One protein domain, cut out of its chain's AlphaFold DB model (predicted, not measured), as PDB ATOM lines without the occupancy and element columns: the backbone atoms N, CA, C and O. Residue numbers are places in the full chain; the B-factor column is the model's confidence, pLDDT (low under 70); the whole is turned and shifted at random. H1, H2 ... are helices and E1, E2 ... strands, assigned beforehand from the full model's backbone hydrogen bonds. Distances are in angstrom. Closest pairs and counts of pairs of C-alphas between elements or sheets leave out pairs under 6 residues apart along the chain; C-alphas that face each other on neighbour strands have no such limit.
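What this domain is: This is residues 3 to 70 of the 111 residues of the protein "Phytoene desaturase" of Devosia psychrophila (UniProt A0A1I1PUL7). A small three-stranded sheet sits between a free tail, residues 3 to 11, which sticks out at one end, and two short crosswise helices at the other. H1 grazes the sheet at its E1 side, and H2 packs on H1, away from the sheet. The printed part has 68 residues, in the order E1, E2, E3, H1, H2; the antiparallel sheet runs E1, E2, E3, and the class is mixed, helices and strands. It is only just loose, close to compact, with a radius of gyration of the C-alphas of 13.2 A, and elongated, spanning 41 by 26 by 25 A.

Where its parts are: Start at C-alpha 3, at (-29.637, 8.694, -65.451), and pass the tail to C-alpha 14 at (-35.653, -4.895, -45.980). There E1, residues 14 to 20, begins and runs 17.1 A. E2, residues 23 to 29, runs 17.9 A, and E3 is residues 34 to 36. Next come H1, residues 46 to 53, and H2, residues 61 to 69, 12.3 A long, ending at (-32.236, 4.128, -23.526).

How they stand to each other: Look first at the meander E1, E2, E3, each strand the antiparallel neighbour of the one before. In the hairpin E1 and E2, at 150 degrees, find N 18 and O 26 within hydrogen-bond range at 2.9 A. In the hairpin E2 and E3, at 143 degrees, N 35 and O 27 are 2.9 A apart. H1 is on the sheet but only grazes it, with residues 49 to 53; its closest C-alphas to E1 are Met 53 and Gln 16, 4.1 A. H2 touches H1, about perpendicular at 76 degrees, the closest C-alphas being Val 47 and Ala 67, 4.6 A. H2 is not on the sheet. In both H1 and H2 every O i to N i+4 pair is within hydrogen-bond range.

The domain as a whole: The C-alphas of Glu 3 and His 69, the two farthest apart, are 42.3 A from each other. Without residues 3 to 11, which stand free, the body spans 32 by 24 by 17 A. The printed part has no cut, and no link is long. Mean pLDDT of the printed part is 92.5, and no printed residue is under 70.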
ATOM      1  N   GLU A   3     -30.635   8.189 -64.486       93.25
ATOM      2  CA  GLU A   3     -29.637   8.694 -65.451       93.25
ATOM      3  C   GLU A   3     -28.194   8.328 -65.065       93.25
ATOM      4  O   GLU A   3     -27.346   8.156 -65.930       93.25
ATOM      5  N   GLU A   4     -27.951   8.107 -63.770       95.56
ATOM      6  CA  GLU A   4     -26.663   7.666 -63.219       95.56
ATOM      7  C   GLU A   4     -26.556   6.129 -63.156       95.56
ATOM      8  O   GLU A   4     -25.655   5.587 -62.521       95.56
ATOM      9  N   GLY A   5     -27.511   5.402 -63.751       95.00
ATOM     10  CA  GLY A   5     -27.548   3.938 -63.738       95.00
ATOM     11  C   GLY A   5     -27.920   3.316 -62.387       95.00
ATOM     12  O   GLY A   5     -27.693   2.125 -62.183       95.00
ATOM     13  N   ILE A   6     -28.489   4.090 -61.455       96.25
ATOM     14  CA  ILE A   6     -28.890   3.587 -60.134       96.25
ATOM     15  C   ILE A   6     -30.216   2.830 -60.249       96.25
ATOM     16  O   ILE A   6     -31.237   3.390 -60.660       96.25
ATOM     17  N   GLU A   7     -30.210   1.565 -59.830       94.88
ATOM     18  CA  GLU A   7     -31.416   0.749 -59.702       94.88
ATOM     19  C   GLU A   7     -32.194   1.140 -58.434       94.88
ATOM     20  O   GLU A   7     -31.655   1.114 -57.326       94.88
ATOM     21  N   ILE A   8     -33.476   1.482 -58.585       94.94
ATOM     22  CA  ILE A   8     -34.373   1.806 -57.468       94.94
ATOM     23  C   ILE A   8     -35.425   0.707 -57.347       94.94
ATOM     24  O   ILE A   8     -36.193   0.475 -58.280       94.94
ATOM     25  N   ARG A   9     -35.504   0.077 -56.171       93.88
ATOM     26  CA  ARG A   9     -36.528  -0.923 -55.841       93.88
ATOM     27  C   ARG A   9     -37.462  -0.384 -54.765       93.88
ATOM     28  O   ARG A   9     -37.079  -0.270 -53.605       93.88
ATOM     29  N   ALA A  10     -38.679  -0.027 -55.163       95.38
ATOM     30  CA  ALA A  10     -39.739   0.411 -54.258       95.38
ATOM     31  C   ALA A  10     -40.712  -0.740 -53.961       95.38
ATOM     32  O   ALA A  10     -40.837  -1.674 -54.748       95.38
ATOM     33  N   GLY A  11     -41.415  -0.673 -52.827       95.31
ATOM     34  CA  GLY A  11     -42.343  -1.731 -52.403       95.31
ATOM     35  C   GLY A  11     -41.662  -2.994 -51.856       95.31
ATOM     36  O   GLY A  11     -42.345  -3.964 -51.540       95.31
ATOM     37  N   GLU A  12     -40.337  -2.980 -51.705       95.81
ATOM     38  CA  GLU A  12     -39.555  -4.072 -51.125       95.81
ATOM     39  C   GLU A  12     -39.049  -3.679 -49.731       95.81
ATOM     40  O   GLU A  12     -38.192  -2.809 -49.580       95.81
ATOM     41  N   THR A  13     -39.577  -4.322 -48.689       96.44
ATOM     42  CA  THR A  13     -39.135  -4.081 -47.310       96.44
ATOM     43  C   THR A  13     -37.893  -4.904 -47.000       96.44
ATOM     44  O   THR A  13     -37.929  -6.133 -47.070       96.44
ATOM     45  N   VAL A  14     -36.820  -4.236 -46.576       97.00
ATOM     46  CA  VAL A  14     -35.653  -4.895 -45.980       97.00
ATOM     47  C   VAL A  14     -35.965  -5.293 -44.534       97.00
ATOM     48  O   VAL A  14     -36.321  -4.447 -43.704       97.00
ATOM     49  N   ASP A  15     -35.806  -6.580 -44.233       95.75
ATOM     50  CA  ASP A  15     -36.020  -7.158 -42.906       95.75
ATOM     51  C   ASP A  15     -34.731  -7.153 -42.073       95.75
ATOM     52  O   ASP A  15     -34.708  -6.615 -40.966       95.75
ATOM     53  N   GLN A  16     -33.626  -7.666 -42.626       95.69
ATOM     54  CA  GLN A  16     -32.340  -7.767 -41.923       95.69
ATOM     55  C   GLN A  16     -31.149  -7.470 -42.831       95.69
ATOM     56  O   GLN A  16     -31.212  -7.642 -44.048       95.69
ATOM     57  N   ILE A  17     -30.033  -7.063 -42.229       96.06
ATOM     58  CA  ILE A  17     -28.741  -6.999 -42.918       96.06
ATOM     59  C   ILE A  17     -28.112  -8.393 -42.886       96.06
ATOM     60  O   ILE A  17     -27.979  -9.003 -41.825       96.06
ATOM     61  N   GLU A  18     -27.711  -8.895 -44.051       95.12
ATOM     62  CA  GLU A  18     -26.988 -10.158 -44.160       95.12
ATOM     63  C   GLU A  18     -25.537  -9.952 -43.725       95.12
ATOM     64  O   GLU A  18     -24.827  -9.092 -44.254       95.12
ATOM     65  N   LEU A  19     -25.100 -10.753 -42.755       93.12
ATOM     66  CA  LEU A  19     -23.738 -10.740 -42.244       93.12
ATOM     67  C   LEU A  19     -23.052 -12.067 -42.549       93.12
ATOM     68  O   LEU A  19     -23.564 -13.127 -42.192       93.12
ATOM     69  N   GLU A  20     -21.848 -12.003 -43.106       90.44
ATOM     70  CA  GLU A  20     -20.963 -13.157 -43.260       90.44
ATOM     71  C   GLU A  20     -19.577 -12.799 -42.715       90.44
ATOM     72  O   GLU A  20     -19.022 -11.745 -43.032       90.44
ATOM     73  N   ASN A  21     -19.010 -13.668 -41.870       86.94
ATOM     74  CA  ASN A  21     -17.692 -13.476 -41.244       86.94
ATOM     75  C   ASN A  21     -17.515 -12.116 -40.532       86.94
ATOM     76  O   ASN A  21     -16.420 -11.566 -40.484       86.94
ATOM     77  N   GLY A  22     -18.603 -11.566 -39.982       82.81
ATOM     78  CA  GLY A  22     -18.604 -10.285 -39.269       82.81
ATOM     79  C   GLY A  22     -18.726  -9.040 -40.156       82.81
ATOM     80  O   GLY A  22     -18.779  -7.939 -39.613       82.81
ATOM     81  N   GLY A  23     -18.812  -9.191 -41.481       90.12
ATOM     82  CA  GLY A  23     -19.041  -8.094 -42.428       90.12
ATOM     83  C   GLY A  23     -20.422  -8.162 -43.082       90.12
ATOM     84  O   GLY A  23     -20.972  -9.247 -43.260       90.12
ATOM     85  N   ALA A  24     -20.976  -7.007 -43.455       94.31
ATOM     86  CA  ALA A  24     -22.203  -6.948 -44.246       94.31
ATOM     87  C   ALA A  24     -21.958  -7.461 -45.673       94.31
ATOM     88  O   ALA A  24     -20.944  -7.122 -46.282       94.31
ATOM     89  N   ARG A  25     -22.878  -8.278 -46.194       95.62
ATOM     90  CA  ARG A  25     -22.807  -8.873 -47.545       95.62
ATOM     91  C   ARG A  25     -24.064  -8.692 -48.382       95.62
ATOM     92  O   ARG A  25     -24.116  -9.132 -49.532       95.62
ATOM     93  N   GLY A  26     -25.068  -8.039 -47.817       96.69
ATOM     94  CA  GLY A  26     -26.353  -7.895 -48.460       96.69
ATOM     95  C   GLY A  26     -27.458  -7.571 -47.479       96.69
ATOM     96  O   GLY A  26     -27.224  -7.220 -46.319       96.69
ATOM     97  N   VAL A  27     -28.682  -7.727 -47.961       97.31
ATOM     98  CA  VAL A  27     -29.903  -7.537 -47.188       97.31
ATOM     99  C   VAL A  27     -30.903  -8.650 -47.471       97.31
ATOM    100  O   VAL A  27     -31.084  -9.071 -48.616       97.31
ATOM    101  N   TRP A  28     -31.575  -9.102 -46.417       97.00
ATOM    102  CA  TRP A  28     -32.738  -9.974 -46.488       97.00
ATOM    103  C   TRP A  28     -33.985  -9.120 -46.655       97.00
ATOM    104  O   TRP A  28     -34.247  -8.219 -45.856       97.00
ATOM    105  N   LEU A  29     -34.769  -9.408 -47.684       97.19
ATOM    106  CA  LEU A  29     -36.092  -8.829 -47.864       97.19
ATOM    107  C   LEU A  29     -37.117  -9.602 -47.036       97.19
ATOM    108  O   LEU A  29     -36.968 -10.805 -46.824       97.19
ATOM    109  N   ALA A  30     -38.214  -8.946 -46.661       94.94
ATOM    110  CA  ALA A  30     -39.312  -9.568 -45.915       94.94
ATOM    111  C   ALA A  30     -39.921 -10.800 -46.625       94.94
ATOM    112  O   ALA A  30     -40.498 -11.666 -45.978       94.94
ATOM    113  N   GLY A  31     -39.763 -10.908 -47.950       90.50
ATOM    114  CA  GLY A  31     -40.157 -12.081 -48.742       90.50
ATOM    115  C   GLY A  31     -39.150 -13.242 -48.743       90.50
ATOM    116  O   GLY A  31     -39.326 -14.181 -49.512       90.50
ATOM    117  N   GLY A  32     -38.068 -13.172 -47.960       92.31
ATOM    118  CA  GLY A  32     -37.038 -14.216 -47.854       92.31
ATOM    119  C   GLY A  32     -35.967 -14.197 -48.952       92.31
ATOM    120  O   GLY A  32     -35.033 -14.994 -48.913       92.31
ATOM    121  N   LYS A  33     -36.065 -13.287 -49.928       95.56
ATOM    122  CA  LYS A  33     -35.037 -13.083 -50.957       95.56
ATOM    123  C   LYS A  33     -33.868 -12.272 -50.396       95.56
ATOM    124  O   LYS A  33     -34.075 -11.325 -49.643       95.56
ATOM    125  N   VAL A  34     -32.658 -12.595 -50.842       96.12
ATOM    126  CA  VAL A  34     -31.435 -11.844 -50.537       96.12
ATOM    127  C   VAL A  34     -31.038 -10.963 -51.714       96.12
ATOM    128  O   VAL A  34     -31.078 -11.398 -52.869       96.12
ATOM    129  N   ILE A  35     -30.612  -9.737 -51.420       96.56
ATOM    130  CA  ILE A  35     -29.885  -8.878 -52.358       96.56
ATOM    131  C   ILE A  35     -28.444  -8.774 -51.867       96.56
ATOM    132  O   ILE A  35     -28.213  -8.309 -50.755       96.56
ATOM    133  N   ARG A  36     -27.485  -9.207 -52.692       97.06
ATOM    134  CA  ARG A  36     -26.053  -9.166 -52.370       97.06
ATOM    135  C   ARG A  36     -25.447  -7.800 -52.677       97.06
ATOM    136  O   ARG A  36     -25.811  -7.168 -53.665       97.06
ATOM    137  N   SER A  37     -24.506  -7.379 -51.838       95.94
ATOM    138  CA  SER A  37     -23.778  -6.114 -51.969       95.94
ATOM    139  C   SER A  37     -22.469  -6.155 -51.184       95.94
ATOM    140  O   SER A  37     -22.433  -6.688 -50.076       95.94
ATOM    141  N   ASP A  38     -21.421  -5.511 -51.694       94.06
ATOM    142  CA  ASP A  38     -20.149  -5.383 -50.969       94.06
ATOM    143  C   ASP A  38     -20.224  -4.392 -49.803       94.06
ATOM    144  O   ASP A  38     -19.522  -4.541 -48.804       94.06
ATOM    145  N   ILE A  39     -21.082  -3.374 -49.930       95.31
ATOM    146  CA  ILE A  39     -21.270  -2.312 -48.943       95.31
ATOM    147  C   ILE A  39     -22.765  -2.106 -48.723       95.31
ATOM    148  O   ILE A  39     -23.534  -2.012 -49.678       95.31
ATOM    149  N   VAL A  40     -23.156  -1.988 -47.455       95.50
ATOM    150  CA  VAL A  40     -24.517  -1.638 -47.045       95.50
ATOM    151  C   VAL A  40     -24.469  -0.307 -46.303       95.50
ATOM    152  O   VAL A  40     -23.800  -0.187 -45.278       95.50
ATOM    153  N   VAL A  41     -25.203   0.679 -46.812       95.62
ATOM    154  CA  VAL A  41     -25.450   1.964 -46.146       95.62
ATOM    155  C   VAL A  41     -26.946   2.056 -45.877       95.62
ATOM    156  O   VAL A  41     -27.749   1.703 -46.738       95.62
ATOM    157  N   THR A  42     -27.326   2.479 -44.673       94.50
ATOM    158  CA  THR A  42     -28.725   2.492 -44.239       94.50
ATOM    159  C   THR A  42     -29.086   3.819 -43.592       94.50
ATOM    160  O   THR A  42     -28.323   4.344 -42.785       94.50
ATOM    161  N   ASP A  43     -30.266   4.316 -43.948       96.25
ATOM    162  CA  ASP A  43     -30.922   5.477 -43.333       96.25
ATOM    163  C   ASP A  43     -32.062   5.044 -42.389       96.25
ATOM    164  O   ASP A  43     -32.938   5.816 -42.011       96.25
ATOM    165  N   VAL A  44     -32.105   3.759 -42.020       94.94
ATOM    166  CA  VAL A  44     -33.088   3.263 -41.053       94.94
ATOM    167  C   VAL A  44     -32.782   3.824 -39.668       94.94
ATOM    168  O   VAL A  44     -31.623   3.913 -39.264       94.94
ATOM    169  N   ASP A  45     -33.843   4.100 -38.906       92.75
ATOM    170  CA  ASP A  45     -33.766   4.438 -37.488       92.75
ATOM    171  C   ASP A  45     -32.742   3.545 -36.735       92.75
ATOM    172  O   ASP A  45     -32.865   2.311 -36.741       92.75
ATOM    173  N   PRO A  46     -31.730   4.133 -36.066       90.69
ATOM    174  CA  PRO A  46     -30.666   3.371 -35.413       90.69
ATOM    175  C   PRO A  46     -31.154   2.423 -34.312       90.69
ATOM    176  O   PRO A  46     -30.523   1.388 -34.064       90.69
ATOM    177  N   VAL A  47     -32.267   2.755 -33.645       91.94
ATOM    178  CA  VAL A  47     -32.868   1.903 -32.612       91.94
ATOM    179  C   VAL A  47     -33.444   0.651 -33.262       91.94
ATOM    180  O   VAL A  47     -33.134  -0.457 -32.812       91.94
ATOM    181  N   ARG A  48     -34.202   0.799 -34.354       92.81
ATOM    182  CA  ARG A  48     -34.709  -0.323 -35.159       92.81
ATOM    183  C   ARG A  48     -33.566  -1.150 -35.746       92.81
ATOM    184  O   ARG A  48     -33.600  -2.377 -35.650       92.81
ATOM    185  N   LEU A  49     -32.541  -0.505 -36.302       93.69
ATOM    186  CA  LEU A  49     -31.370  -1.183 -36.865       93.69
ATOM    187  C   LEU A  49     -30.709  -2.107 -35.830       93.69
ATOM    188  O   LEU A  49     -30.547  -3.302 -36.074       93.69
ATOM    189  N   CYS A  50     -30.379  -1.570 -34.650       91.12
ATOM    190  CA  CYS A  50     -29.680  -2.318 -33.601       91.12
ATOM    191  C   CYS A  50     -30.546  -3.390 -32.924       91.12
ATOM    192  O   CYS A  50     -29.999  -4.364 -32.405       91.12
ATOM    193  N   ARG A  51     -31.870  -3.198 -32.857       88.94
ATOM    194  CA  ARG A  51     -32.785  -4.124 -32.170       88.94
ATOM    195  C   ARG A  51     -33.313  -5.236 -33.073       88.94
ATOM    196  O   ARG A  51     -33.527  -6.338 -32.575       88.94
ATOM    197  N   ASN A  52     -33.553  -4.946 -34.352       91.19
ATOM    198  CA  ASN A  52     -34.348  -5.810 -35.229       91.19
ATOM    199  C   ASN A  52     -33.612  -6.266 -36.491       91.19
ATOM    200  O   ASN A  52     -33.879  -7.364 -36.961       91.19
ATOM    201  N   MET A  53     -32.706  -5.452 -37.040       94.50
ATOM    202  CA  MET A  53     -32.099  -5.726 -38.352       94.50
ATOM    203  C   MET A  53     -30.684  -6.307 -38.279       94.50
ATOM    204  O   MET A  53     -30.129  -6.701 -39.304       94.50
ATOM    205  N   LEU A  54     -30.089  -6.332 -37.086       91.94
ATOM    206  CA  LEU A  54     -28.772  -6.896 -36.816       91.94
ATOM    207  C   LEU A  54     -28.867  -7.945 -35.702       91.94
ATOM    208  O   LEU A  54     -29.626  -7.763 -34.746       91.94
ATOM    209  N   PRO A  55     -28.043  -9.006 -35.740       86.12
ATOM    210  CA  PRO A  55     -27.887  -9.895 -34.599       86.12
ATOM    211  C   PRO A  55     -27.426  -9.115 -33.361       86.12
ATOM    212  O   PRO A  55     -26.527  -8.275 -33.429       86.12
ATOM    213  N   GLN A  56     -27.987  -9.436 -32.191       74.69
ATOM    214  CA  GLN A  56     -27.754  -8.677 -30.950       74.69
ATOM    215  C   GLN A  56     -26.278  -8.559 -30.532       74.69
ATOM    216  O   GLN A  56     -25.929  -7.675 -29.751       74.69
ATOM    217  N   LYS A  57     -25.412  -9.467 -30.990       80.00
ATOM    218  CA  LYS A  57     -23.977  -9.464 -30.667       80.00
ATOM    219  C   LYS A  57     -23.133  -8.647 -31.652       80.00
ATOM    220  O   LYS A  57     -21.976  -8.392 -31.346       80.00
ATOM    221  N   THR A  58     -23.699  -8.234 -32.788       86.00
ATOM    222  CA  THR A  58     -22.984  -7.463 -33.818       86.00
ATOM    223  C   THR A  58     -22.891  -5.985 -33.449       86.00
ATOM    224  O   THR A  58     -21.854  -5.359 -33.645       86.00
ATOM    225  N   ALA A  59     -23.961  -5.412 -32.891       85.31
ATOM    226  CA  ALA A  59     -23.946  -4.023 -32.452       85.31
ATOM    227  C   ALA A  59     -23.039  -3.847 -31.222       85.31
ATOM    228  O   ALA A  59     -23.103  -4.633 -30.269       85.31
ATOM    229  N   SER A  60     -22.225  -2.786 -31.219       88.69
ATOM    230  CA  SER A  60     -21.329  -2.488 -30.098       88.69
ATOM    231  C   SER A  60     -22.116  -2.311 -28.787       88.69
ATOM    232  O   SER A  60     -23.271  -1.868 -28.812       88.69
ATOM    233  N   PRO A  61     -21.516  -2.606 -27.616       89.06
ATOM    234  CA  PRO A  61     -22.190  -2.425 -26.330       89.06
ATOM    235  C   PRO A  61     -22.752  -1.010 -26.141       89.06
ATOM    236  O   PRO A  61     -23.867  -0.847 -25.651       89.06
ATOM    237  N   LEU A  62     -22.019   0.009 -26.606       90.44
ATOM    238  CA  LEU A  62     -22.450   1.405 -26.558       90.44
ATOM    239  C   LEU A  62     -23.656   1.677 -27.466       90.44
ATOM    240  O   LEU A  62     -24.594   2.345 -27.036       90.44
ATOM    241  N   ALA A  63     -23.659   1.154 -28.696       89.38
ATOM    242  CA  ALA A  63     -24.789   1.303 -29.614       89.38
ATOM    243  C   ALA A  63     -26.050   0.638 -29.047       89.38
ATOM    244  O   ALA A  63     -27.128   1.227 -29.067       89.38
ATOM    245  N   ARG A  64     -25.906  -0.547 -28.444       88.38
ATOM    246  CA  ARG A  64     -27.008  -1.251 -27.772       88.38
ATOM    247  C   ARG A  64     -27.527  -0.497 -26.556       88.38
ATOM    248  O   ARG A  64     -28.737  -0.421 -26.369       88.38
ATOM    249  N   PHE A  65     -26.632   0.057 -25.740       90.50
ATOM    250  CA  PHE A  65     -27.011   0.879 -24.593       90.50
ATOM    251  C   PHE A  65     -27.797   2.113 -25.048       90.50
ATOM    252  O   PHE A  65     -28.912   2.335 -24.580       90.50
ATOM    253  N   ARG A  66     -27.279   2.854 -26.036       89.69
ATOM    254  CA  ARG A  66     -27.977   4.005 -26.627       89.69
ATOM    255  C   ARG A  66     -29.335   3.614 -27.194       89.69
ATOM    256  O   ARG A  66     -30.327   4.235 -26.845       89.69
ATOM    257  N   ALA A  67     -29.405   2.545 -27.982       90.06
ATOM    258  CA  ALA A  67     -30.663   2.069 -28.539       90.06
ATOM    259  C   ALA A  67     -31.657   1.640 -27.450       90.06
ATOM    260  O   ALA A  67     -32.857   1.818 -27.616       90.06
ATOM    261  N   LYS A  68     -31.197   1.069 -26.330       89.44
ATOM    262  CA  LYS A  68     -32.061   0.675 -25.206       89.44
ATOM    263  C   LYS A  68     -32.651   1.883 -24.474       89.44
ATOM    264  O   LYS A  68     -33.809   1.816 -24.079       89.44
ATOM    265  N   HIS A  69     -31.865   2.942 -24.304       91.88
ATOM    266  CA  HIS A  69     -32.236   4.128 -23.526       91.88
ATOM    267  C   HIS A  69     -32.734   5.306 -24.373       91.88
ATOM    268  O   HIS A  69     -33.114   6.327 -23.814       91.88
ATOM    269  N   ALA A  70     -32.744   5.172 -25.698       89.94
ATOM    270  CA  ALA A  70     -33.307   6.170 -26.591       89.94
ATOM    271  C   ALA A  70     -34.807   6.343 -26.325       89.94
ATOM    272  O   ALA A  70     -35.569   5.370 -26.328       89.94
TER     273      ALA A  70